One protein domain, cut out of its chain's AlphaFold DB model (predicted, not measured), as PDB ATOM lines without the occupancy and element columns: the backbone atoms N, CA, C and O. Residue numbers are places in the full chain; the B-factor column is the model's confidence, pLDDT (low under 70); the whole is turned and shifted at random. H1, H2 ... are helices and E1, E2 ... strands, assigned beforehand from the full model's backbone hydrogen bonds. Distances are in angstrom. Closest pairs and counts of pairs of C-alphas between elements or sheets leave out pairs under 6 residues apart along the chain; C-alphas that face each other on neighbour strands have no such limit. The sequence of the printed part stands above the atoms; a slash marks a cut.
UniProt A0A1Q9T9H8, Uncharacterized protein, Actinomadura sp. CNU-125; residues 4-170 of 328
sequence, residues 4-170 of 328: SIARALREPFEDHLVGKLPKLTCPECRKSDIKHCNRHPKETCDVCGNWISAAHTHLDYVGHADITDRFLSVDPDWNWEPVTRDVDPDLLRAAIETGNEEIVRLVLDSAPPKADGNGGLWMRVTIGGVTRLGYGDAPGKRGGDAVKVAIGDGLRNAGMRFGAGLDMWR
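Overview. This is residues 4 to 170 of the 328 residues of an uncharacterized protein of Actinomadura sp. CNU-125 (UniProt A0A1Q9T9H8). The model has a middle body, in which the long helix H6 crosses slantwise over one face of the three-stranded sheet E5 E6 E7, and two parts that reach away from it at opposite ends. One is an arm, the helical hairpin H4 and H5, whose residues 97 to 102 stick out; the other is a lobe with the two-stranded ribbon E1 E4, the small hairpin E2 E3 and the short helix H2. H3, which follows E4 of the ribbon along the chain after a tight link, packs on H6 of the middle body. The printed part has 167 residues with seven named helices and seven named strands, in the order H1 E1 H2 E2 E3 E4 H3 E5 H4 H5 E6 E7 H6 H7; the three sheets are antiparallel and the class is mixed, helices and strands. The whole is loose, with a radius of gyration of the C-alphas of 20.1 A, and flat, spanning 67 by 42 by 21 A.

Arrangement. The largest sheet runs E5, residues 79 to 82, E6, residues 121 to 127, and E7, residues 130 to 136; it is only just strongly twisted, with C-alphas up to 4.1 A off its best plane. N 81 and O 124 are 2.9 A apart, within hydrogen-bond range, as are N 123 and O 134 of the hairpin E6 and E7, 2.9 A. H6, residues 144 to 162, is on this sheet in two layers, a helix on one face of a sheet, at a height over the sheet of 7.1 A. It lies over E6 and E7, slantwise to the strands, at 43 degrees to E7 on the local plane; the closest C-alphas of H6 and E7 are those of Gly 154 and Gly 136, 3.8 A. H3, residues 64 to 74, touches H6 at residues 152 to 159 alone, at a steep tilt of 43 degrees, the same way, closest at the C-alphas of His 64 and Gly 152, 5.3 A; it only grazes the sheet. H1, residues 4 to 8, is close to but not clearly touching H3, closest at the C-alphas of Ile 5 and Val 74, 5.6 A. H4, residues 89 to 97, and H5, residues 101 to 110, form a helical hairpin at a shallow tilt of 21 degrees, opposite ways, closest at the C-alphas of Ala 95 and Val 104, 5.1 A. E1, residues 18 to 24, and E4, residues 56 to 62, are antiparallel, with N 21 and O 59 at 2.8 A; in the hairpin E2, residues 42 to 44, and E3, residues 51 to 53, N 43 and O 52 are 3.0 A apart. The closest C-alphas of H2, residues 27 to 31, and E1 are those of Arg 30 and Leu 24, 5.7 A, and of H7, residues 166 to 169, and E4 those of Met 168 and Asp 60, 6.0 A. Every O i to N i+4 pair is within hydrogen-bond range in H1, H2, H4 and H5, 6 of 7 in H3 and 13 of 15 in H6; H7 is too short for one.

Along the chain. H1 begins at C-alpha 4, (24.237, 20.463, 3.429). From first to last C-alpha H6 measures 27.6 A, H3 15.9 A, H5 14.2 A and H4 12.3 A; E7 measures 19.3 A, E1 and E6 19.2 A each, and E4 18.8 A. H6 runs from C-alpha 144 at (31.076, -11.764, -12.141) to C-alpha 162 at (21.983, 8.440, 4.328).

Size, cuts and confidence. The two C-alphas farthest apart are those of Arg 39 and Gly 99, 67.2 A. The printed part has no cut and no long link. The mean pLDDT of the printed part is 91.2, and no printed residue is under 70.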
ATOM      1  N   SER A   4      24.538  20.269   4.849       93.12
ATOM      2  CA  SER A   4      24.237  20.463   3.429       93.12
ATOM      3  C   SER A   4      24.373  19.163   2.634       93.12
ATOM      4  O   SER A   4      23.481  18.856   1.845       93.12
ATOM      5  N   ILE A   5      25.396  18.346   2.929       94.50
ATOM      6  CA  ILE A   5      25.573  16.999   2.360       94.50
ATOM      7  C   ILE A   5      24.378  16.114   2.724       94.50
ATOM      8  O   ILE A   5      23.763  15.495   1.858       94.50
ATOM      9  N   ALA A   6      24.006  16.077   4.008       93.69
ATOM     10  CA  ALA A   6      22.887  15.260   4.472       93.69
ATOM     11  C   ALA A   6      21.548  15.677   3.839       93.69
ATOM     12  O   ALA A   6      20.694  14.823   3.591       93.69
ATOM     13  N   ARG A   7      21.351  16.977   3.585       94.12
ATOM     14  CA  ARG A   7      20.170  17.502   2.890       94.12
ATOM     15  C   ARG A   7      20.172  17.118   1.413       94.12
ATOM     16  O   ARG A   7      19.172  16.576   0.959       94.12
ATOM     17  N   ALA A   8      21.280  17.327   0.705       93.62
ATOM     18  CA  ALA A   8      21.403  16.999  -0.716       93.62
ATOM     19  C   ALA A   8      21.233  15.493  -0.987       93.62
ATOM     20  O   ALA A   8      20.623  15.104  -1.977       93.62
ATOM     21  N   LEU A   9      21.692  14.625  -0.079       95.44
ATOM     22  CA  LEU A   9      21.462  13.177  -0.167       95.44
ATOM     23  C   LEU A   9      19.990  12.773   0.002       95.44
ATOM     24  O   LEU A   9      19.631  11.675  -0.405       95.44
ATOM     25  N   ARG A  10      19.154  13.606   0.632       94.19
ATOM     26  CA  ARG A  10      17.728  13.332   0.892       94.19
ATOM     27  C   ARG A  10      16.788  13.913  -0.152       94.19
ATOM     28  O   ARG A  10      15.584  13.689  -0.049       94.19
ATOM     29  N   GLU A  11      17.304  14.700  -1.087       92.25
ATOM     30  CA  GLU A  11      16.476  15.247  -2.151       92.25
ATOM     31  C   GLU A  11      15.839  14.103  -2.952       92.25
ATOM     32  O   GLU A  11      16.524  13.117  -3.252       92.25
ATOM     33  N   PRO A  12      14.542  14.218  -3.290       91.75
ATOM     34  CA  PRO A  12      13.895  13.272  -4.184       91.75
ATOM     35  C   PRO A  12      14.669  13.146  -5.497       91.75
ATOM     36  O   PRO A  12      15.257  14.115  -5.989       91.75
ATOM     37  N   PHE A  13      14.673  11.944  -6.065       90.38
ATOM     38  CA  PHE A  13      15.174  11.759  -7.422       90.38
ATOM     39  C   PHE A  13      14.169  12.343  -8.412       90.38
ATOM     40  O   PHE A  13      12.963  12.256  -8.201       90.38
ATOM     41  N   GLU A  14      14.670  12.941  -9.491       87.56
ATOM     42  CA  GLU A  14      13.801  13.378 -10.580       87.56
ATOM     43  C   GLU A  14      13.114  12.169 -11.222       87.56
ATOM     44  O   GLU A  14      13.747  11.129 -11.409       87.56
ATOM     45  N   ASP A  15      11.848  12.315 -11.617       86.00
ATOM     46  CA  ASP A  15      11.020  11.217 -12.138       86.00
ATOM     47  C   ASP A  15      11.688  10.439 -13.283       86.00
ATOM     48  O   ASP A  15      11.528   9.227 -13.399       86.00
ATOM     49  N   HIS A  16      12.475  11.120 -14.121       85.69
ATOM     50  CA  HIS A  16      13.164  10.504 -15.256       85.69
ATOM     51  C   HIS A  16      14.351   9.603 -14.853       85.69
ATOM     52  O   HIS A  16      14.788   8.779 -15.657       85.69
ATOM     53  N   LEU A  17      14.859   9.748 -13.624       86.94
ATOM     54  CA  LEU A  17      15.893   8.902 -13.015       86.94
ATOM     55  C   LEU A  17      15.286   7.724 -12.232       86.94
ATOM     56  O   LEU A  17      16.005   6.823 -11.792       86.94
ATOM     57  N   VAL A  18      13.961   7.719 -12.047       89.94
ATOM     58  CA  VAL A  18      13.232   6.654 -11.354       89.94
ATOM     59  C   VAL A  18      12.760   5.616 -12.372       89.94
ATOM     60  O   VAL A  18      11.833   5.822 -13.153       89.94
ATOM     61  N   GLY A  19      13.399   4.450 -12.348       87.50
ATOM     62  CA  GLY A  19      13.019   3.305 -13.163       87.50
ATOM     63  C   GLY A  19      11.801   2.561 -12.606       87.50
ATOM     64  O   GLY A  19      11.514   2.582 -11.409       87.50
ATOM     65  N   LYS A  20      11.109   1.823 -13.484       89.06
ATOM     66  CA  LYS A  20       9.981   0.946 -13.129       89.06
ATOM     67  C   LYS A  20      10.410  -0.520 -13.186       89.06
ATOM     68  O   LYS A  20      10.629  -1.076 -14.263       89.06
ATOM     69  N   LEU A  21      10.527  -1.167 -12.027       87.31
ATOM     70  CA  LEU A  21      10.906  -2.575 -11.912       87.31
ATOM     71  C   LEU A  21       9.657  -3.460 -11.858       87.31
ATOM     72  O   LEU A  21       8.950  -3.447 -10.844       87.31
ATOM     73  N   PRO A  22       9.390  -4.291 -12.879       90.75
ATOM     74  CA  PRO A  22       8.230  -5.161 -12.844       90.75
ATOM     75  C   PRO A  22       8.419  -6.320 -11.851       90.75
ATOM     76  O   PRO A  22       9.440  -7.017 -11.832       90.75
ATOM     77  N   LYS A  23       7.397  -6.566 -11.030       89.50
ATOM     78  CA  LYS A  23       7.293  -7.694 -10.101       89.50
ATOM     79  C   LYS A  23       6.031  -8.485 -10.388       89.50
ATOM     80  O   LYS A  23       4.927  -7.961 -10.321       89.50
ATOM     81  N   LEU A  24       6.204  -9.775 -10.659       90.81
ATOM     82  CA  LEU A  24       5.087 -10.690 -10.881       90.81
ATOM     83  C   LEU A  24       4.242 -10.809  -9.613       90.81
ATOM     84  O   LEU A  24       4.752 -11.193  -8.557       90.81
ATOM     85  N   THR A  25       2.953 -10.512  -9.744       91.81
ATOM     86  CA  THR A  25       1.966 -10.622  -8.662       91.81
ATOM     87  C   THR A  25       1.375 -12.028  -8.601       91.81
ATOM     88  O   THR A  25       1.057 -12.519  -7.521       91.81
ATOM     89  N   CYS A  26       1.305 -12.729  -9.738       91.56
ATOM     90  CA  CYS A  26       0.848 -14.114  -9.790       91.56
ATOM     91  C   CYS A  26       1.927 -15.098  -9.272       91.56
ATOM     92  O   CYS A  26       3.019 -15.174  -9.856       91.56
ATOM     93  N   PRO A  27       1.628 -15.930  -8.250       90.69
ATOM     94  CA  PRO A  27       2.571 -16.922  -7.729       90.69
ATOM     95  C   PRO A  27       3.011 -17.966  -8.763       90.69
ATOM     96  O   PRO A  27       4.176 -18.357  -8.771       90.69
ATOM     97  N   GLU A  28       2.111 -18.403  -9.650       90.75
ATOM     98  CA  GLU A  28       2.434 -19.365 -10.714       90.75
ATOM     99  C   GLU A  28       3.377 -18.756 -11.747       90.75
ATOM    100  O   GLU A  28       4.397 -19.363 -12.073       90.75
ATOM    101  N   CYS A  29       3.100 -17.529 -12.208       88.88
ATOM    102  CA  CYS A  29       4.016 -16.828 -13.102       88.88
ATOM    103  C   CYS A  29       5.388 -16.653 -12.446       88.88
ATOM    104  O   CYS A  29       6.403 -16.866 -13.097       88.88
ATOM    105  N   ARG A  30       5.445 -16.305 -11.153       88.69
ATOM    106  CA  ARG A  30       6.712 -16.103 -10.436       88.69
ATOM    107  C   ARG A  30       7.545 -17.383 -10.324       88.69
ATOM    108  O   ARG A  30       8.764 -17.322 -10.513       88.69
ATOM    109  N   LYS A  31       6.899 -18.509  -9.999       87.31
ATOM    110  CA  LYS A  31       7.548 -19.821  -9.822       87.31
ATOM    111  C   LYS A  31       7.975 -20.460 -11.142       87.31
ATOM    112  O   LYS A  31       8.946 -21.198 -11.153       87.31
ATOM    113  N   SER A  32       7.275 -20.161 -12.231       86.94
ATOM    114  CA  SER A  32       7.597 -20.650 -13.571       86.94
ATOM    115  C   SER A  32       8.976 -20.172 -14.051       86.94
ATOM    116  O   SER A  32       9.348 -19.007 -13.848       86.94
ATOM    117  N   ASP A  33       9.724 -21.045 -14.729       79.94
ATOM    118  CA  ASP A  33      11.026 -20.711 -15.330       79.94
ATOM    119  C   ASP A  33      10.869 -19.692 -16.460       79.94
ATOM    120  O   ASP A  33      11.604 -18.710 -16.538       79.94
ATOM    121  N   ILE A  34       9.816 -19.851 -17.266       83.06
ATOM    122  CA  ILE A  34       9.473 -18.939 -18.365       83.06
ATOM    123  C   ILE A  34       8.727 -17.680 -17.896       83.06
ATOM    124  O   ILE A  34       8.300 -16.873 -18.728       83.06
ATOM    125  N   LYS A  35       8.550 -17.505 -16.579       84.25
ATOM    126  CA  LYS A  35       7.892 -16.347 -15.954       84.25
ATOM    127  C   LYS A  35       6.462 -16.090 -16.453       84.25
ATOM    128  O   LYS A  35       6.045 -14.947 -16.632       84.25
ATOM    129  N   HIS A  36       5.719 -17.169 -16.703       90.19
ATOM    130  CA  HIS A  36       4.381 -17.159 -17.304       90.19
ATOM    131  C   HIS A  36       3.549 -18.365 -16.835       90.19
ATOM    132  O   HIS A  36       4.112 -19.411 -16.503       90.19
ATOM    133  N   CYS A  37       2.219 -18.219 -16.814       87.75
ATOM    134  CA  CYS A  37       1.267 -19.313 -16.605       87.75
ATOM    135  C   CYS A  37       0.100 -19.190 -17.594       87.75
ATOM    136  O   CYS A  37      -0.151 -18.113 -18.117       87.75
ATOM    137  N   ASN A  38      -0.662 -20.264 -17.798       87.44
ATOM    138  CA  ASN A  38      -1.736 -20.312 -18.804       87.44
ATOM    139  C   ASN A  38      -2.922 -19.366 -18.528       87.44
ATOM    140  O   ASN A  38      -3.834 -19.287 -19.342       87.44
ATOM    141  N   ARG A  39      -2.940 -18.691 -17.372       88.31
ATOM    142  CA  ARG A  39      -4.010 -17.770 -16.961       88.31
ATOM    143  C   ARG A  39      -3.736 -16.314 -17.320       88.31
ATOM    144  O   ARG A  39      -4.673 -15.529 -17.345       88.31
ATOM    145  N   HIS A  40      -2.477 -15.952 -17.564       89.38
ATOM    146  CA  HIS A  40      -2.084 -14.568 -17.811       89.38
ATOM    147  C   HIS A  40      -1.276 -14.498 -19.099       89.38
ATOM    148  O   HIS A  40      -0.223 -15.133 -19.148       89.38
ATOM    149  N   PRO A  41      -1.720 -13.740 -20.113       88.44
ATOM    150  CA  PRO A  41      -0.947 -13.585 -21.333       88.44
ATOM    151  C   PRO A  41       0.379 -12.876 -21.044       88.44
ATOM    152  O   PRO A  41       0.507 -12.101 -20.091       88.44
ATOM    153  N   LYS A  42       1.381 -13.164 -21.875       90.50
ATOM    154  CA  LYS A  42       2.590 -12.349 -21.980       90.50
ATOM    155  C   LYS A  42       2.361 -11.265 -23.020       90.50
ATOM    156  O   LYS A  42       1.946 -11.573 -24.132       90.50
ATOM    157  N   GLU A  43       2.674 -10.037 -22.649       89.69
ATOM    158  CA  GLU A  43       2.538  -8.862 -23.500       89.69
ATOM    159  C   GLU A  43       3.672  -7.873 -23.216       89.69
ATOM    160  O   GLU A  43       4.376  -7.976 -22.204       89.69
ATOM    161  N   THR A  44       3.891  -6.937 -24.136       91.56
ATOM    162  CA  THR A  44       4.799  -5.815 -23.894       91.56
ATOM    163  C   THR A  44       4.085  -4.829 -22.982       91.56
ATOM    164  O   THR A  44       3.040  -4.304 -23.348       91.56
ATOM    165  N   CYS A  45       4.636  -4.580 -21.798       86.94
ATOM    166  CA  CYS A  45       4.079  -3.590 -20.885       86.94
ATOM    167  C   CYS A  45       4.384  -2.165 -21.370       86.94
ATOM    168  O   CYS A  45       5.551  -1.837 -21.575       86.94
ATOM    169  N   ASP A  46       3.373  -1.298 -21.455       87.94
ATOM    170  CA  ASP A  46       3.550   0.107 -21.859       87.94
ATOM    171  C   ASP A  46       4.336   0.946 -20.829       87.94
ATOM    172  O   ASP A  46       4.967   1.935 -21.188       87.94
ATOM    173  N   VAL A  47       4.357   0.526 -19.557       84.94
ATOM    174  CA  VAL A  47       5.020   1.260 -18.462       84.94
ATOM    175  C   VAL A  47       6.505   0.911 -18.351       84.94
ATOM    176  O   VAL A  47       7.347   1.799 -18.274       84.94
ATOM    177  N   CYS A  48       6.855  -0.380 -18.313       84.38
ATOM    178  CA  CYS A  48       8.254  -0.808 -18.172       84.38
ATOM    179  C   CYS A  48       8.911  -1.275 -19.478       84.38
ATOM    180  O   CYS A  48      10.097  -1.603 -19.468       84.38
ATOM    181  N   GLY A  49       8.162  -1.372 -20.580       86.69
ATOM    182  CA  GLY A  49       8.654  -1.815 -21.890       86.69
ATOM    183  C   GLY A  49       9.016  -3.303 -21.986       86.69
ATOM    184  O   GLY A  49       9.469  -3.758 -23.034       86.69
ATOM    185  N   ASN A  50       8.847  -4.083 -20.913       85.38
ATOM    186  CA  ASN A  50       9.265  -5.484 -20.881       85.38
ATOM    187  C   ASN A  50       8.196  -6.422 -21.454       85.38
ATOM    188  O   ASN A  50       7.007  -6.255 -21.193       85.38
ATOM    189  N   TRP A  51       8.642  -7.476 -22.144       90.56
ATOM    190  CA  TRP A  51       7.805  -8.620 -22.518       90.56
ATOM    191  C   TRP A  51       7.570  -9.532 -21.302       90.56
ATOM    192  O   TRP A  51       8.379 -10.418 -20.989       90.56
ATOM    193  N   ILE A  52       6.479  -9.302 -20.572       90.94
ATOM    194  CA  ILE A  52       6.202  -9.926 -19.272       90.94
ATOM    195  C   ILE A  52       4.723 -10.327 -19.141       90.94
ATOM    196  O   ILE A  52       3.873  -9.900 -19.908       90.94
ATOM    197  N   SER A  53       4.415 -11.226 -18.201       92.06
ATOM    198  CA  SER A  53       3.032 -11.590 -17.868       92.06
ATOM    199  C   SER A  53       2.233 -10.360 -17.435       92.06
ATOM    200  O   SER A  53       2.707  -9.624 -16.569       92.06
ATOM    201  N   ALA A  54       1.008 -10.203 -17.942       89.75
ATOM    202  CA  ALA A  54       0.074  -9.139 -17.553       89.75
ATOM    203  C   ALA A  54      -0.159  -9.068 -16.026       89.75
ATOM    204  O   ALA A  54      -0.444  -8.009 -15.475       89.75
ATOM    205  N   ALA A  55       0.047 -10.174 -15.301       92.00
ATOM    206  CA  ALA A  55       0.021 -10.201 -13.838       92.00
ATOM    207  C   ALA A  55       1.349  -9.732 -13.212       92.00
ATOM    208  O   ALA A  55       2.064 -10.511 -12.561       92.00
ATOM    209  N   HIS A  56       1.674  -8.451 -13.390       92.06
ATOM    210  CA  HIS A  56       2.791  -7.784 -12.725       92.06
ATOM    211  C   HIS A  56       2.398  -6.404 -12.185       92.06
ATOM    212  O   HIS A  56       1.424  -5.799 -12.611       92.06
ATOM    213  N   THR A  57       3.166  -5.925 -11.213       91.44
ATOM    214  CA  THR A  57       3.114  -4.555 -10.692       91.44
ATOM    215  C   THR A  57       4.473  -3.893 -10.869       91.44
ATOM    216  O   THR A  57       5.477  -4.591 -11.030       91.44
ATOM    217  N   HIS A  58       4.527  -2.569 -10.820       89.56
ATOM    218  CA  HIS A  58       5.762  -1.804 -10.931       89.56
ATOM    219  C   HIS A  58       6.192  -1.315  -9.556       89.56
ATOM    220  O   HIS A  58       5.398  -0.735  -8.822       89.56
ATOM    221  N   LEU A  59       7.448  -1.578  -9.209       88.50
ATOM    222  CA  LEU A  59       8.103  -0.942  -8.077       88.50
ATOM    223  C   LEU A  59       9.043   0.133  -8.596       88.50
ATOM    224  O   LEU A  59       9.825  -0.125  -9.515       88.50
ATOM    225  N   ASP A  60       8.986   1.293  -7.970       89.31
ATOM    226  CA  ASP A  60       9.906   2.381  -8.257       89.31
ATOM    227  C   ASP A  60      11.284   2.033  -7.711       89.31
ATOM    228  O   ASP A  60      11.427   1.470  -6.619       89.31
ATOM    229  N   TYR A  61      12.310   2.290  -8.515       86.81
ATOM    230  CA  TYR A  61      13.686   2.066  -8.111       86.81
ATOM    231  C   TYR A  61      14.615   3.059  -8.796       86.81
ATOM    232  O   TYR A  61      14.386   3.472  -9.928       86.81
ATOM    233  N   VAL A  62      15.720   3.366  -8.130       90.50
ATOM    234  CA  VAL A  62      16.814   4.134  -8.724       90.50
ATOM    235  C   VAL A  62      17.964   3.194  -9.063       90.50
ATOM    236  O   VAL A  62      18.264   2.248  -8.321       90.50
ATOM    237  N   GLY A  63      18.581   3.418 -10.222       88.62
ATOM    238  CA  GLY A  63      19.715   2.644 -10.701       88.62
ATOM    239  C   GLY A  63      20.951   2.798  -9.809       88.62
ATOM    240  O   GLY A  63      21.066   3.702  -8.988       88.62
ATOM    241  N   HIS A  64      21.919   1.888  -9.961       89.25
ATOM    242  CA  HIS A  64      23.198   2.037  -9.254       89.25
ATOM    243  C   HIS A  64      23.994   3.244  -9.771       89.25
ATOM    244  O   HIS A  64      24.661   3.890  -8.977       89.25
ATOM    245  N   ALA A  65      23.895   3.556 -11.068       91.00
ATOM    246  CA  ALA A  65      24.564   4.705 -11.670       91.00
ATOM    247  C   ALA A  65      24.050   6.026 -11.080       91.00
ATOM    248  O   ALA A  65      24.852   6.832 -10.630       91.00
ATOM    249  N   ASP A  66      22.732   6.194 -10.988       93.19
ATOM    250  CA  ASP A  66      22.105   7.422 -10.486       93.19
ATOM    251  C   ASP A  66      22.364   7.628  -8.981       93.19
ATOM    252  O   ASP A  66      22.579   8.743  -8.512       93.19
ATOM    253  N   ILE A  67      22.411   6.538  -8.205       94.19
ATOM    254  CA  ILE A  67      22.832   6.589  -6.796       94.19
ATOM    255  C   ILE A  67      24.308   6.971  -6.669       94.19
ATOM    256  O   ILE A  67      24.658   7.783  -5.815       94.19
ATOM    257  N   THR A  68      25.174   6.407  -7.512       94.31
ATOM    258  CA  THR A  68      26.594   6.770  -7.547       94.31
ATOM    259  C   THR A  68      26.792   8.234  -7.934       94.31
ATOM    260  O   THR A  68      27.594   8.911  -7.296       94.31
ATOM    261  N   ASP A  69      26.043   8.741  -8.912       94.94
ATOM    262  CA  ASP A  69      26.076  10.150  -9.310       94.94
ATOM    263  C   ASP A  69      25.654  11.070  -8.155       94.94
ATOM    264  O   ASP A  69      26.377  12.001  -7.797       94.94
ATOM    265  N   ARG A  70      24.567  10.723  -7.446       95.19
ATOM    266  CA  ARG A  70      24.149  11.432  -6.227       95.19
ATOM    267  C   ARG A  70      25.258  11.457  -5.169       95.19
ATOM    268  O   ARG A  70      25.453  12.498  -4.546       95.19
ATOM    269  N   PHE A  71      25.991  10.363  -4.959       96.69
ATOM    270  CA  PHE A  71      27.110  10.339  -4.007       96.69
ATOM    271  C   PHE A  71      28.264  11.245  -4.454       96.69
ATOM    272  O   PHE A  71      28.720  12.068  -3.667       96.69
ATOM    273  N   LEU A  72      28.671  11.155  -5.725       96.38
ATOM    274  CA  LEU A  72      29.729  11.993  -6.300       96.38
ATOM    275  C   LEU A  72      29.387  13.485  -6.234       96.38
ATOM    276  O   LEU A  72      30.271  14.302  -5.995       96.38
ATOM    277  N   SER A  73      28.111  13.841  -6.411       95.25
ATOM    278  CA  SER A  73      27.660  15.236  -6.377       95.25
ATOM    279  C   SER A  73      27.832  15.905  -5.007       95.25
ATOM    280  O   SER A  73      28.004  17.122  -4.940       95.25
ATOM    281  N   VAL A  74      27.800  15.128  -3.917       95.50
ATOM    282  CA  VAL A  74      27.883  15.651  -2.542       95.50
ATOM    283  C   VAL A  74      29.240  15.423  -1.887       95.50
ATOM    284  O   VAL A  74      29.608  16.154  -0.970       95.50
ATOM    285  N   ASP A  75      29.959  14.392  -2.319       96.94
ATOM    286  CA  ASP A  75      31.268  14.008  -1.804       96.94
ATOM    287  C   ASP A  75      32.045  13.291  -2.915       96.94
ATOM    288  O   ASP A  75      31.909  12.079  -3.063       96.94
ATOM    289  N   PRO A  76      32.852  14.001  -3.718       96.56
ATOM    290  CA  PRO A  76      33.641  13.390  -4.790       96.56
ATOM    291  C   PRO A  76      34.645  12.333  -4.309       96.56
ATOM    292  O   PRO A  76      35.037  11.475  -5.098       96.56
ATOM    293  N   ASP A  77      35.032  12.380  -3.031       96.56
ATOM    294  CA  ASP A  77      35.994  11.467  -2.409       96.56
ATOM    295  C   ASP A  77      35.305  10.295  -1.685       96.56
ATOM    296  O   ASP A  77      35.964   9.520  -0.978       96.56
ATOM    297  N   TRP A  78      33.979  10.147  -1.840       97.31
ATOM    298  CA  TRP A  78      33.244   9.040  -1.237       97.31
ATOM    299  C   TRP A  78      33.850   7.703  -1.661       97.31
ATOM    300  O   TRP A  78      34.320   7.513  -2.785       97.31
ATOM    301  N   ASN A  79      33.811   6.734  -0.755       96.69
ATOM    302  CA  ASN A  79      34.342   5.413  -1.049       96.69
ATOM    303  C   ASN A  79      33.558   4.323  -0.327       96.69
ATOM    304  O   ASN A  79      32.772   4.580   0.594       96.69
ATOM    305  N   TRP A  80      33.794   3.080  -0.727       96.19
ATOM    306  CA  TRP A  80      33.295   1.914  -0.027       96.19
ATOM    307  C   TRP A  80      34.350   0.815   0.086       96.19
ATOM    308  O   TRP A  80      35.260   0.703  -0.729       96.19
ATOM    309  N   GLU A  81      34.188  -0.035   1.094       94.94
ATOM    310  CA  GLU A  81      35.012  -1.225   1.304       94.94
ATOM    311  C   GLU A  81      34.151  -2.405   1.780       94.94
ATOM    312  O   GLU A  81      33.116  -2.203   2.428       94.94
ATOM    313  N   PRO A  82      34.520  -3.656   1.463       94.62
ATOM    314  CA  PRO A  82      33.824  -4.813   2.007       94.62
ATOM    315  C   PRO A  82      34.073  -4.932   3.518       94.62
ATOM    316  O   PRO A  82      35.177  -4.697   4.000       94.62
ATOM    317  N   VAL A  83      33.059  -5.347   4.281       95.25
ATOM    318  CA  VAL A  83      33.210  -5.595   5.731       95.25
ATOM    319  C   VAL A  83      34.128  -6.790   5.991       95.25
ATOM    320  O   VAL A  83      34.869  -6.802   6.972       95.25
ATOM    321  N   THR A  84      34.080  -7.786   5.110       91.50
ATOM    322  CA  THR A  84      34.905  -8.995   5.156       91.50
ATOM    323  C   THR A  84      35.497  -9.280   3.789       91.50
ATOM    324  O   THR A  84      34.814  -9.155   2.771       91.50
ATOM    325  N   ARG A  85      36.752  -9.722   3.772       92.75
ATOM    326  CA  ARG A  85      37.486 -10.093   2.561       92.75
ATOM    327  C   ARG A  85      37.812 -11.577   2.558       92.75
ATOM    328  O   ARG A  85      37.975 -12.176   3.622       92.75
ATOM    329  N   ASP A  86      37.861 -12.164   1.371       92.62
ATOM    330  CA  ASP A  86      38.177 -13.576   1.183       92.62
ATOM    331  C   ASP A  86      39.682 -13.727   0.977       92.62
ATOM    332  O   ASP A  86      40.187 -13.842  -0.138       92.62
ATOM    333  N   VAL A  87      40.408 -13.580   2.082       94.50
ATOM    334  CA  VAL A  87      41.870 -13.633   2.103       94.50
ATOM    335  C   VAL A  87      42.297 -15.089   2.249       94.50
ATOM    336  O   VAL A  87      41.841 -15.773   3.168       94.50
ATOM    337  N   ASP A  88      43.201 -15.543   1.381       94.25
ATOM    338  CA  ASP A  88      43.848 -16.847   1.525       94.25
ATOM    339  C   ASP A  88      44.606 -16.902   2.874       94.25
ATOM    340  O   ASP A  88      45.492 -16.071   3.112       94.25
ATOM    341  N   PRO A  89      44.271 -17.846   3.778       95.06
ATOM    342  CA  PRO A  89      44.897 -17.932   5.094       95.06
ATOM    343  C   PRO A  89      46.408 -18.173   5.061       95.06
ATOM    344  O   PRO A  89      47.113 -17.684   5.945       95.06
ATOM    345  N   ASP A  90      46.910 -18.918   4.077       96.44
ATOM    346  CA  ASP A  90      48.336 -19.211   3.958       96.44
ATOM    347  C   ASP A  90      49.088 -17.998   3.406       96.44
ATOM    348  O   ASP A  90      50.159 -17.657   3.913       96.44
ATOM    349  N   LEU A  91      48.487 -17.268   2.458       95.19
ATOM    350  CA  LEU A  91      49.031 -15.992   1.986       95.19
ATOM    351  C   LEU A  91      49.066 -14.943   3.107       95.19
ATOM    352  O   LEU A  91      50.061 -14.236   3.263       95.19
ATOM    353  N   LEU A  92      48.002 -14.857   3.912       96.12
ATOM    354  CA  LEU A  92      47.952 -13.948   5.058       96.12
ATOM    355  C   LEU A  92      49.005 -14.312   6.108       96.12
ATOM    356  O   LEU A  92      49.662 -13.421   6.645       96.12
ATOM    357  N   ARG A  93      49.198 -15.608   6.384       97.06
ATOM    358  CA  ARG A  93      50.242 -16.077   7.303       97.06
ATOM    359  C   ARG A  93      51.629 -15.681   6.800       97.06
ATOM    360  O   ARG A  93      52.376 -15.063   7.552       97.06
ATOM    361  N   ALA A  94      51.927 -15.949   5.529       96.62
ATOM    362  CA  ALA A  94      53.197 -15.571   4.915       96.62
ATOM    363  C   ALA A  94      53.432 -14.050   4.965       96.62
ATOM    364  O   ALA A  94      54.539 -13.607   5.257       96.62
ATOM    365  N   ALA A  95      52.390 -13.241   4.744       96.75
ATOM    366  CA  ALA A  95      52.473 -11.785   4.857       96.75
ATOM    367  C   ALA A  95      52.810 -11.329   6.285       96.75
ATOM    368  O   ALA A  95      53.681 -10.479   6.465       96.75
ATOM    369  N   ILE A  96      52.166 -11.914   7.300       97.50
ATOM    370  CA  ILE A  96      52.425 -11.606   8.715       97.50
ATOM    371  C   ILE A  96      53.858 -11.990   9.109       97.50
ATOM    372  O   ILE A  96      54.526 -11.228   9.807       97.50
ATOM    373  N   GLU A  97      54.356 -13.131   8.630       97.81
ATOM    374  CA  GLU A  97      55.718 -13.612   8.900       97.81
ATOM    375  C   GLU A  97      56.812 -12.667   8.377       97.81
ATOM    376  O   GLU A  97      57.921 -12.668   8.907       97.81
ATOM    377  N   THR A  98      56.506 -11.809   7.395       96.81
ATOM    378  CA  THR A  98      57.453 -10.778   6.936       96.81
ATOM    379  C   THR A  98      57.724  -9.689   7.977       96.81
ATOM    380  O   THR A  98      58.725  -8.982   7.865       96.81
ATOM    381  N   GLY A  99      56.827  -9.501   8.956       96.81
ATOM    382  CA  GLY A  99      56.877  -8.391   9.911       96.81
ATOM    383  C   GLY A  99      56.664  -7.002   9.289       96.81
ATOM    384  O   GLY A  99      56.848  -6.002   9.977       96.81
ATOM    385  N   ASN A 100      56.291  -6.923   8.006       96.50
ATOM    386  CA  ASN A 100      56.050  -5.674   7.293       96.50
ATOM    387  C   ASN A 100      54.541  -5.396   7.175       96.50
ATOM    388  O   ASN A 100      53.819  -6.079   6.446       96.50
ATOM    389  N   GLU A 101      54.072  -4.350   7.860       96.94
ATOM    390  CA  GLU A 101      52.664  -3.935   7.856       96.94
ATOM    391  C   GLU A 101      52.145  -3.565   6.457       96.94
ATOM    392  O   GLU A 101      50.978  -3.811   6.152       96.94
ATOM    393  N   GLU A 102      52.999  -3.038   5.574       96.62
ATOM    394  CA  GLU A 102      52.619  -2.697   4.198       96.62
ATOM    395  C   GLU A 102      52.309  -3.949   3.372       96.62
ATOM    396  O   GLU A 102      51.361  -3.949   2.586       96.62
ATOM    397  N   ILE A 103      53.055  -5.039   3.584       95.44
ATOM    398  CA  ILE A 103      52.809  -6.320   2.903       95.44
ATOM    399  C   ILE A 103      51.493  -6.926   3.390       95.44
ATOM    400  O   ILE A 103      50.681  -7.372   2.579       95.44
ATOM    401  N   VAL A 104      51.247  -6.897   4.703       95.94
ATOM    402  CA  VAL A 104      49.970  -7.356   5.272       95.94
ATOM    403  C   VAL A 104      48.814  -6.548   4.689       95.94
ATOM    404  O   VAL A 104      47.829  -7.126   4.229       95.94
ATOM    405  N   ARG A 105      48.947  -5.219   4.638       94.50
ATOM    406  CA  ARG A 105      47.920  -4.337   4.081       94.50
ATOM    407  C   ARG A 105      47.671  -4.601   2.599       94.50
ATOM    408  O   ARG A 105      46.516  -4.706   2.207       94.50
ATOM    409  N   LEU A 106      48.717  -4.795   1.798       94.00
ATOM    410  CA  LEU A 106      48.594  -5.135   0.378       94.00
ATOM    411  C   LEU A 106      47.832  -6.455   0.162       94.00
ATOM    412  O   LEU A 106      46.973  -6.541  -0.718       94.00
ATOM    413  N   VAL A 107      48.111  -7.479   0.974       94.62
ATOM    414  CA  VAL A 107      47.407  -8.770   0.898       94.62
ATOM    415  C   VAL A 107      45.938  -8.622   1.282       94.62
ATOM    416  O   VAL A 107      45.067  -9.144   0.588       94.62
ATOM    417  N   LEU A 108      45.642  -7.866   2.341       92.56
ATOM    418  CA  LEU A 108      44.261  -7.583   2.724       92.56
ATOM    419  C   LEU A 108      43.539  -6.784   1.630       92.56
ATOM    420  O   LEU A 108      42.463  -7.185   1.205       92.56
ATOM    421  N   ASP A 109      44.128  -5.703   1.123       90.94
ATOM    422  CA  ASP A 109      43.472  -4.796   0.176       90.94
ATOM    423  C   ASP A 109      43.267  -5.407  -1.218       90.94
ATOM    424  O   ASP A 109      42.305  -5.047  -1.905       90.94
ATOM    425  N   SER A 110      44.102  -6.374  -1.607       90.56
ATOM    426  CA  SER A 110      43.971  -7.107  -2.874       90.56
ATOM    427  C   SER A 110      42.955  -8.255  -2.831       90.56
ATOM    428  O   SER A 110      42.524  -8.728  -3.885       90.56
ATOM    429  N   ALA A 111      42.529  -8.690  -1.642       91.56
ATOM    430  CA  ALA A 111      41.564  -9.773  -1.505       91.56
ATOM    431  C   ALA A 111      40.136  -9.324  -1.883       91.56
ATOM    432  O   ALA A 111      39.703  -8.230  -1.489       91.56
ATOM    433  N   PRO A 112      39.366 -10.165  -2.603       89.25
ATOM    434  CA  PRO A 112      38.006  -9.836  -3.011       89.25
ATOM    435  C   PRO A 112      37.045  -9.785  -1.809       89.25
ATOM    436  O   PRO A 112      37.342 -10.321  -0.738       89.25
ATOM    437  N   PRO A 113      35.857  -9.171  -1.965       90.56
ATOM    438  CA  PRO A 113      34.800  -9.245  -0.964       90.56
ATOM    439  C   PRO A 113      34.414 -10.693  -0.651       90.56
ATOM    440  O   PRO A 113      34.203 -11.496  -1.559       90.56
ATOM    441  N   LYS A 114      34.253 -11.004   0.634       90.38
ATOM    442  CA  LYS A 114      33.731 -12.294   1.085       90.38
ATOM    443  C   LYS A 114      32.214 -12.240   1.199       90.38
ATOM    444  O   LYS A 114      31.683 -11.373   1.895       90.38
ATOM    445  N   ALA A 115      31.543 -13.187   0.547       89.62
ATOM    446  CA  ALA A 115      30.112 -13.391   0.708       89.62
ATOM    447  C   ALA A 115      29.785 -14.063   2.055       89.62
ATOM    448  O   ALA A 115      30.591 -14.820   2.604       89.62
ATOM    449  N   ASP A 116      28.598 -13.791   2.585       89.69
ATOM    450  CA  ASP A 116      28.049 -14.454   3.761       89.69
ATOM    451  C   ASP A 116      27.415 -15.814   3.410       89.69
ATOM    452  O   ASP A 116      27.443 -16.272   2.265       89.69
ATOM    453  N   GLY A 117      26.828 -16.483   4.408       86.31
ATOM    454  CA  GLY A 117      26.186 -17.790   4.217       86.31
ATOM    455  C   GLY A 117      24.979 -17.784   3.269       86.31
ATOM    456  O   GLY A 117      24.568 -18.850   2.820       86.31
ATOM    457  N   ASN A 118      24.427 -16.612   2.945       86.12
ATOM    458  CA  ASN A 118      23.315 -16.449   2.009       86.12
ATOM    459  C   ASN A 118      23.791 -16.076   0.595       86.12
ATOM    460  O   ASN A 118      22.972 -16.008  -0.318       86.12
ATOM    461  N   GLY A 119      25.095 -15.852   0.401       85.75
ATOM    462  CA  GLY A 119      25.671 -15.431  -0.876       85.75
ATOM    463  C   GLY A 119      25.641 -13.920  -1.119       85.75
ATOM    464  O   GLY A 119      26.029 -13.487  -2.205       85.75
ATOM    465  N   GLY A 120      25.219 -13.119  -0.134       91.12
ATOM    466  CA  GLY A 120      25.305 -11.660  -0.195       91.12
ATOM    467  C   GLY A 120      26.583 -11.131   0.448       91.12
ATOM    468  O   GLY A 120      27.358 -11.887   1.025       91.12
ATOM    469  N   LEU A 121      26.832  -9.828   0.357       93.56
ATOM    470  CA  LEU A 121      28.010  -9.193   0.951       93.56
ATOM    471  C   LEU A 121      27.636  -7.967   1.776       93.56
ATOM    472  O   LEU A 121      26.743  -7.195   1.422       93.56
ATOM    473  N   TRP A 122      28.368  -7.772   2.869       95.94
ATOM    474  CA  TRP A 122      28.306  -6.563   3.679       95.94
ATOM    475  C   TRP A 122      29.387  -5.580   3.240       95.94
ATOM    476  O   TRP A 122      30.543  -5.961   3.050       95.94
ATOM    477  N   MET A 123      29.030  -4.302   3.138       97.06
ATOM    478  CA  MET A 123      29.947  -3.226   2.763       97.06
ATOM    479  C   MET A 123      29.809  -2.016   3.687       97.06
ATOM    480  O   MET A 123      28.732  -1.733   4.217       97.06
ATOM    481  N   ARG A 124      30.907  -1.290   3.869       98.00
ATOM    482  CA  ARG A 124      30.958   0.032   4.494       98.00
ATOM    483  C   ARG A 124      30.989   1.063   3.381       98.00
ATOM    484  O   ARG A 124      31.858   0.983   2.527       98.00
ATOM    485  N   VAL A 125      30.064   2.013   3.398       98.25
ATOM    486  CA  VAL A 125      30.043   3.152   2.471       98.25
ATOM    487  C   VAL A 125      30.244   4.415   3.287       98.25
ATOM    488  O   VAL A 125      29.515   4.635   4.257       98.25
ATOM    489  N   THR A 126      31.228   5.222   2.909       98.25
ATOM    490  CA  THR A 126      31.603   6.453   3.603       98.25
ATOM    491  C   THR A 126      31.324   7.647   2.704       98.25
ATOM    492  O   THR A 126      31.866   7.718   1.608       98.25
ATOM    493  N   ILE A 127      30.470   8.558   3.185       97.75
ATOM    494  CA  ILE A 127      30.066   9.794   2.499       97.75
ATOM    495  C   ILE A 127      30.093  10.938   3.519       97.75
ATOM    496  O   ILE A 127      29.572  10.799   4.634       97.75
ATOM    497  N   GLY A 128      30.715  12.063   3.176       95.62
ATOM    498  CA  GLY A 128      30.854  13.239   4.036       95.62
ATOM    499  C   GLY A 128      31.484  12.902   5.393       95.62
ATOM    500  O   GLY A 128      31.019  13.377   6.439       95.62
ATOM    501  N   GLY A 129      32.469  11.994   5.389       96.25
ATOM    502  CA  GLY A 129      33.168  11.493   6.577       96.25
ATOM    503  C   GLY A 129      32.345  10.588   7.506       96.25
ATOM    504  O   GLY A 129      32.770  10.323   8.628       96.25
ATOM    505  N   VAL A 130      31.156  10.129   7.097       97.56
ATOM    506  CA  VAL A 130      30.317   9.217   7.892       97.56
ATOM    507  C   VAL A 130      30.133   7.900   7.166       97.56
ATOM    508  O   VAL A 130      29.736   7.871   6.008       97.56
ATOM    509  N   THR A 131      30.347   6.804   7.889       98.12
ATOM    510  CA  THR A 131      30.184   5.450   7.366       98.12
ATOM    511  C   THR A 131      28.814   4.866   7.714       98.12
ATOM    512  O   THR A 131      28.382   4.890   8.872       98.12
ATOM    513  N   ARG A 132      28.139   4.271   6.727       97.69
ATOM    514  CA  ARG A 132      26.937   3.437   6.900       97.69
ATOM    515  C   ARG A 132      27.146   2.074   6.253       97.69
ATOM    516  O   ARG A 132      27.945   1.921   5.335       97.69
ATOM    517  N   LEU A 133      26.431   1.074   6.760       97.69
ATOM    518  CA  LEU A 133      26.509  -0.288   6.237       97.69
ATOM    519  C   LEU A 133      25.508  -0.501   5.103       97.69
ATOM    520  O   LEU A 133      24.341  -0.145   5.241       97.69
ATOM    521  N   GLY A 134      25.955  -1.134   4.027       97.00
ATOM    522  CA  GLY A 134      25.116  -1.704   2.978       97.00
ATOM    523  C   GLY A 134      25.172  -3.225   3.027       97.00
ATOM    524  O   GLY A 134      26.198  -3.801   3.390       97.00
ATOM    525  N   TYR A 135      24.073  -3.870   2.651       96.19
ATOM    526  CA  TYR A 135      24.047  -5.299   2.358       96.19
ATOM    527  C   TYR A 135      23.581  -5.473   0.924       96.19
ATOM    528  O   TYR A 135      22.618  -4.819   0.533       96.19
ATOM    529  N   GLY A 136      24.263  -6.308   0.153       94.62
ATOM    530  CA  GLY A 136      23.942  -6.543  -1.244       94.62
ATOM    531  C   GLY A 136      23.788  -8.021  -1.545       94.62
ATOM    532  O   GLY A 136      24.631  -8.816  -1.140       94.62
ATOM    533  N   ASP A 137      22.739  -8.376  -2.279       93.12
ATOM    534  CA  ASP A 137      22.457  -9.749  -2.700       93.12
ATOM    535  C   ASP A 137      22.269  -9.827  -4.227       93.12
ATOM    536  O   ASP A 137      21.878  -8.864  -4.890       93.12
ATOM    537  N   ALA A 138      22.562 -10.992  -4.798       88.06
ATOM    538  CA  ALA A 138      22.382 -11.301  -6.210       88.06
ATOM    539  C   ALA A 138      21.688 -12.664  -6.378       88.06
ATOM    540  O   ALA A 138      22.279 -13.617  -6.903       88.06
ATOM    541  N   PRO A 139      20.415 -12.771  -5.963       79.25
ATOM    542  CA  PRO A 139      19.735 -14.051  -5.862       79.25
ATOM    543  C   PRO A 139      19.630 -14.727  -7.233       79.25
ATOM    544  O   PRO A 139      19.185 -14.132  -8.217       79.25
ATOM    545  N   GLY A 140      20.041 -15.996  -7.294       75.44
ATOM    546  CA  GLY A 140      19.986 -16.816  -8.507       75.44
ATOM    547  C   GLY A 140      21.044 -16.492  -9.569       75.44
ATOM    548  O   GLY A 140      21.001 -17.080 -10.647       75.44
ATOM    549  N   LYS A 141      21.997 -15.593  -9.289       78.12
ATOM    550  CA  LYS A 141      23.120 -15.281 -10.188       78.12
ATOM    551  C   LYS A 141      24.412 -15.942  -9.706       78.12
ATOM    552  O   LYS A 141      24.563 -16.253  -8.529       78.12
ATOM    553  N   ARG A 142      25.359 -16.172 -10.624       74.62
ATOM    554  CA  ARG A 142      26.700 -16.713 -10.327       74.62
ATOM    555  C   ARG A 142      27.779 -15.948 -11.097       74.62
ATOM    556  O   ARG A 142      27.483 -15.324 -12.113       74.62
ATOM    557  N   GLY A 143      29.024 -16.026 -10.630       77.00
ATOM    558  CA  GLY A 143      30.177 -15.407 -11.292       77.00
ATOM    559  C   GLY A 143      30.192 -13.876 -11.204       77.00
ATOM    560  O   GLY A 143      29.585 -13.291 -10.307       77.00
ATOM    561  N   GLY A 144      30.887 -13.223 -12.142       75.50
ATOM    562  CA  GLY A 144      31.076 -11.764 -12.141       75.50
ATOM    563  C   GLY A 144      29.771 -10.957 -12.167       75.50
ATOM    564  O   GLY A 144      29.670  -9.921 -11.511       75.50
ATOM    565  N   ASP A 145      28.735 -11.474 -12.830       78.75
ATOM    566  CA  ASP A 145      27.409 -10.848 -12.862       78.75
ATOM    567  C   ASP A 145      26.731 -10.821 -11.489       78.75
ATOM    568  O   ASP A 145      26.016  -9.867 -11.174       78.75
ATOM    569  N   ALA A 146      26.955 -11.842 -10.657       82.50
ATOM    570  CA  ALA A 146      26.448 -11.856  -9.289       82.50
ATOM    571  C   ALA A 146      27.132 -10.776  -8.447       82.50
ATOM    572  O   ALA A 146      26.460 -10.000  -7.776       82.50
ATOM    573  N   VAL A 147      28.459 -10.661  -8.558       83.50
ATOM    574  CA  VAL A 147      29.246  -9.663  -7.819       83.50
ATOM    575  C   VAL A 147      28.817  -8.241  -8.185       83.50
ATOM    576  O   VAL A 147      28.541  -7.437  -7.298       83.50
ATOM    577  N   LYS A 148      28.676  -7.937  -9.483       85.69
ATOM    578  CA  LYS A 148      28.214  -6.620  -9.955       85.69
ATOM    579  C   LYS A 148      26.847  -6.251  -9.376       85.69
ATOM    580  O   LYS A 148      26.631  -5.116  -8.953       85.69
ATOM    581  N   VAL A 149      25.918  -7.208  -9.368       90.12
ATOM    582  CA  VAL A 149      24.559  -6.997  -8.859       90.12
ATOM    583  C   VAL A 149      24.564  -6.796  -7.346       90.12
ATOM    584  O   VAL A 149      23.939  -5.845  -6.885       90.12
ATOM    585  N   ALA A 150      25.311  -7.619  -6.604       92.31
ATOM    586  CA  ALA A 150      25.426  -7.509  -5.154       92.31
ATOM    587  C   ALA A 150      26.036  -6.162  -4.738       92.31
ATOM    588  O   ALA A 150      25.475  -5.480  -3.890       92.31
ATOM    589  N   ILE A 151      27.121  -5.714  -5.379       91.81
ATOM    590  CA  ILE A 151      27.725  -4.403  -5.082       91.81
ATOM    591  C   ILE A 151      26.726  -3.273  -5.347       91.81
ATOM    592  O   ILE A 151      26.515  -2.421  -4.486       91.81
ATOM    593  N   GLY A 152      26.067  -3.279  -6.510       92.62
ATOM    594  CA  GLY A 152      25.069  -2.260  -6.833       92.62
ATOM    595  C   GLY A 152      23.910  -2.231  -5.833       92.62
ATOM    596  O   GLY A 152      23.416  -1.158  -5.498       92.62
ATOM    597  N   ASP A 153      23.478  -3.394  -5.347       93.38
ATOM    598  CA  ASP A 153      22.434  -3.501  -4.325       93.38
ATOM    599  C   ASP A 153      22.887  -3.005  -2.953       93.38
ATOM    600  O   ASP A 153      22.185  -2.222  -2.310       93.38
ATOM    601  N   GLY A 154      24.108  -3.353  -2.556       95.56
ATOM    602  CA  GLY A 154      24.713  -2.861  -1.329       95.56
ATOM    603  C   GLY A 154      24.848  -1.337  -1.303       95.56
ATOM    604  O   GLY A 154      24.529  -0.728  -0.281       95.56
ATOM    605  N   LEU A 155      25.231  -0.709  -2.422       96.00
ATOM    606  CA  LEU A 155      25.337   0.751  -2.531       96.00
ATOM    607  C   LEU A 155      23.982   1.443  -2.364       96.00
ATOM    608  O   LEU A 155      23.886   2.406  -1.605       96.00
ATOM    609  N   ARG A 156      22.921   0.932  -3.002       94.50
ATOM    610  CA  ARG A 156      21.556   1.459  -2.816       94.50
ATOM    611  C   ARG A 156      21.108   1.323  -1.363       94.50
ATOM    612  O   ARG A 156      20.662   2.297  -0.761       94.50
ATOM    613  N   ASN A 157      21.305   0.145  -0.772       94.81
ATOM    614  CA  ASN A 157      20.917  -0.132   0.611       94.81
ATOM    615  C   ASN A 157      21.715   0.707   1.626       94.81
ATOM    616  O   ASN A 157      21.177   1.107   2.665       94.81
ATOM    617  N   ALA A 158      22.985   1.008   1.347       96.38
ATOM    618  CA  ALA A 158      23.763   1.960   2.131       96.38
ATOM    619  C   ALA A 158      23.252   3.397   1.936       96.38
ATOM    620  O   ALA A 158      23.018   4.091   2.924       96.38
ATOM    621  N   GLY A 159      23.010   3.812   0.688       95.31
ATOM    622  CA  GLY A 159      22.487   5.131   0.317       95.31
ATOM    623  C   GLY A 159      21.186   5.487   1.025       95.31
ATOM    624  O   GLY A 159      21.064   6.573   1.590       95.31
ATOM    625  N   MET A 160      20.256   4.535   1.127       93.19
ATOM    626  CA  MET A 160      19.021   4.714   1.900       93.19
ATOM    627  C   MET A 160      19.269   5.148   3.348       93.19
ATOM    628  O   MET A 160      18.509   5.938   3.900       93.19
ATOM    629  N   ARG A 161      20.334   4.648   3.990       94.50
ATOM    630  CA  ARG A 161      20.674   4.996   5.383       94.50
ATOM    631  C   ARG A 161      21.240   6.410   5.516       94.50
ATOM    632  O   ARG A 161      21.267   6.942   6.624       94.50
ATOM    633  N   PHE A 162      21.687   7.010   4.414       95.38
ATOM    634  CA  PHE A 162      21.983   8.440   4.328       95.38
ATOM    635  C   PHE A 162      20.736   9.275   4.008       95.38
ATOM    636  O   PHE A 162      20.674  10.451   4.363       95.38
ATOM    637  N   GLY A 163      19.713   8.646   3.429       92.94
ATOM    638  CA  GLY A 163      18.434   9.259   3.099       92.94
ATOM    639  C   GLY A 163      18.106   9.269   1.608       92.94
ATOM    640  O   GLY A 163      17.019   9.710   1.248       92.94
ATOM    641  N   ALA A 164      19.006   8.752   0.768       94.50
ATOM    642  CA  ALA A 164      18.815   8.712  -0.674       94.50
ATOM    643  C   ALA A 164      17.667   7.774  -1.051       94.50
ATOM    644  O   ALA A 164      17.678   6.588  -0.710       94.50
ATOM    645  N   GLY A 165      16.680   8.327  -1.757       89.94
ATOM    646  CA  GLY A 165      15.557   7.585  -2.317       89.94
ATOM    647  C   GLY A 165      14.567   7.031  -1.290       89.94
ATOM    648  O   GLY A 165      13.841   6.100  -1.615       89.94
ATOM    649  N   LEU A 166      14.548   7.528  -0.045       87.44
ATOM    650  CA  LEU A 166      13.681   7.005   1.027       87.44
ATOM    651  C   LEU A 166      12.183   7.026   0.693       87.44
ATOM    652  O   LEU A 166      11.436   6.197   1.208       87.44
ATOM    653  N   ASP A 167      11.758   7.976  -0.127       83.50
ATOM    654  CA  ASP A 167      10.413   8.109  -0.676       83.50
ATOM    655  C   ASP A 167       9.947   6.823  -1.376       83.50
ATOM    656  O   ASP A 167       8.868   6.327  -1.061       83.50
ATOM    657  N   MET A 168      10.802   6.195  -2.188       82.81
ATOM    658  CA  MET A 168      10.476   4.948  -2.901       82.81
ATOM    659  C   MET A 168      10.382   3.715  -1.986       82.81
ATOM    660  O   MET A 168       9.814   2.690  -2.366       82.81
ATOM    661  N   TRP A 169      10.952   3.776  -0.778       75.06
ATOM    662  CA  TRP A 169      10.972   2.651   0.170       75.06
ATOM    663  C   TRP A 169       9.822   2.678   1.170       75.06
ATOM    664  O   TRP A 169       9.570   1.680   1.857       75.06
ATOM    665  N   ARG A 170       9.116   3.805   1.276       77.69
ATOM    666  CA  ARG A 170       7.917   3.899   2.102       77.69
ATOM    667  C   ARG A 170       6.802   3.128   1.403       77.69
ATOM    668  O   ARG A 170       6.282   3.549   0.379       77.69
TER     669      ARG A 170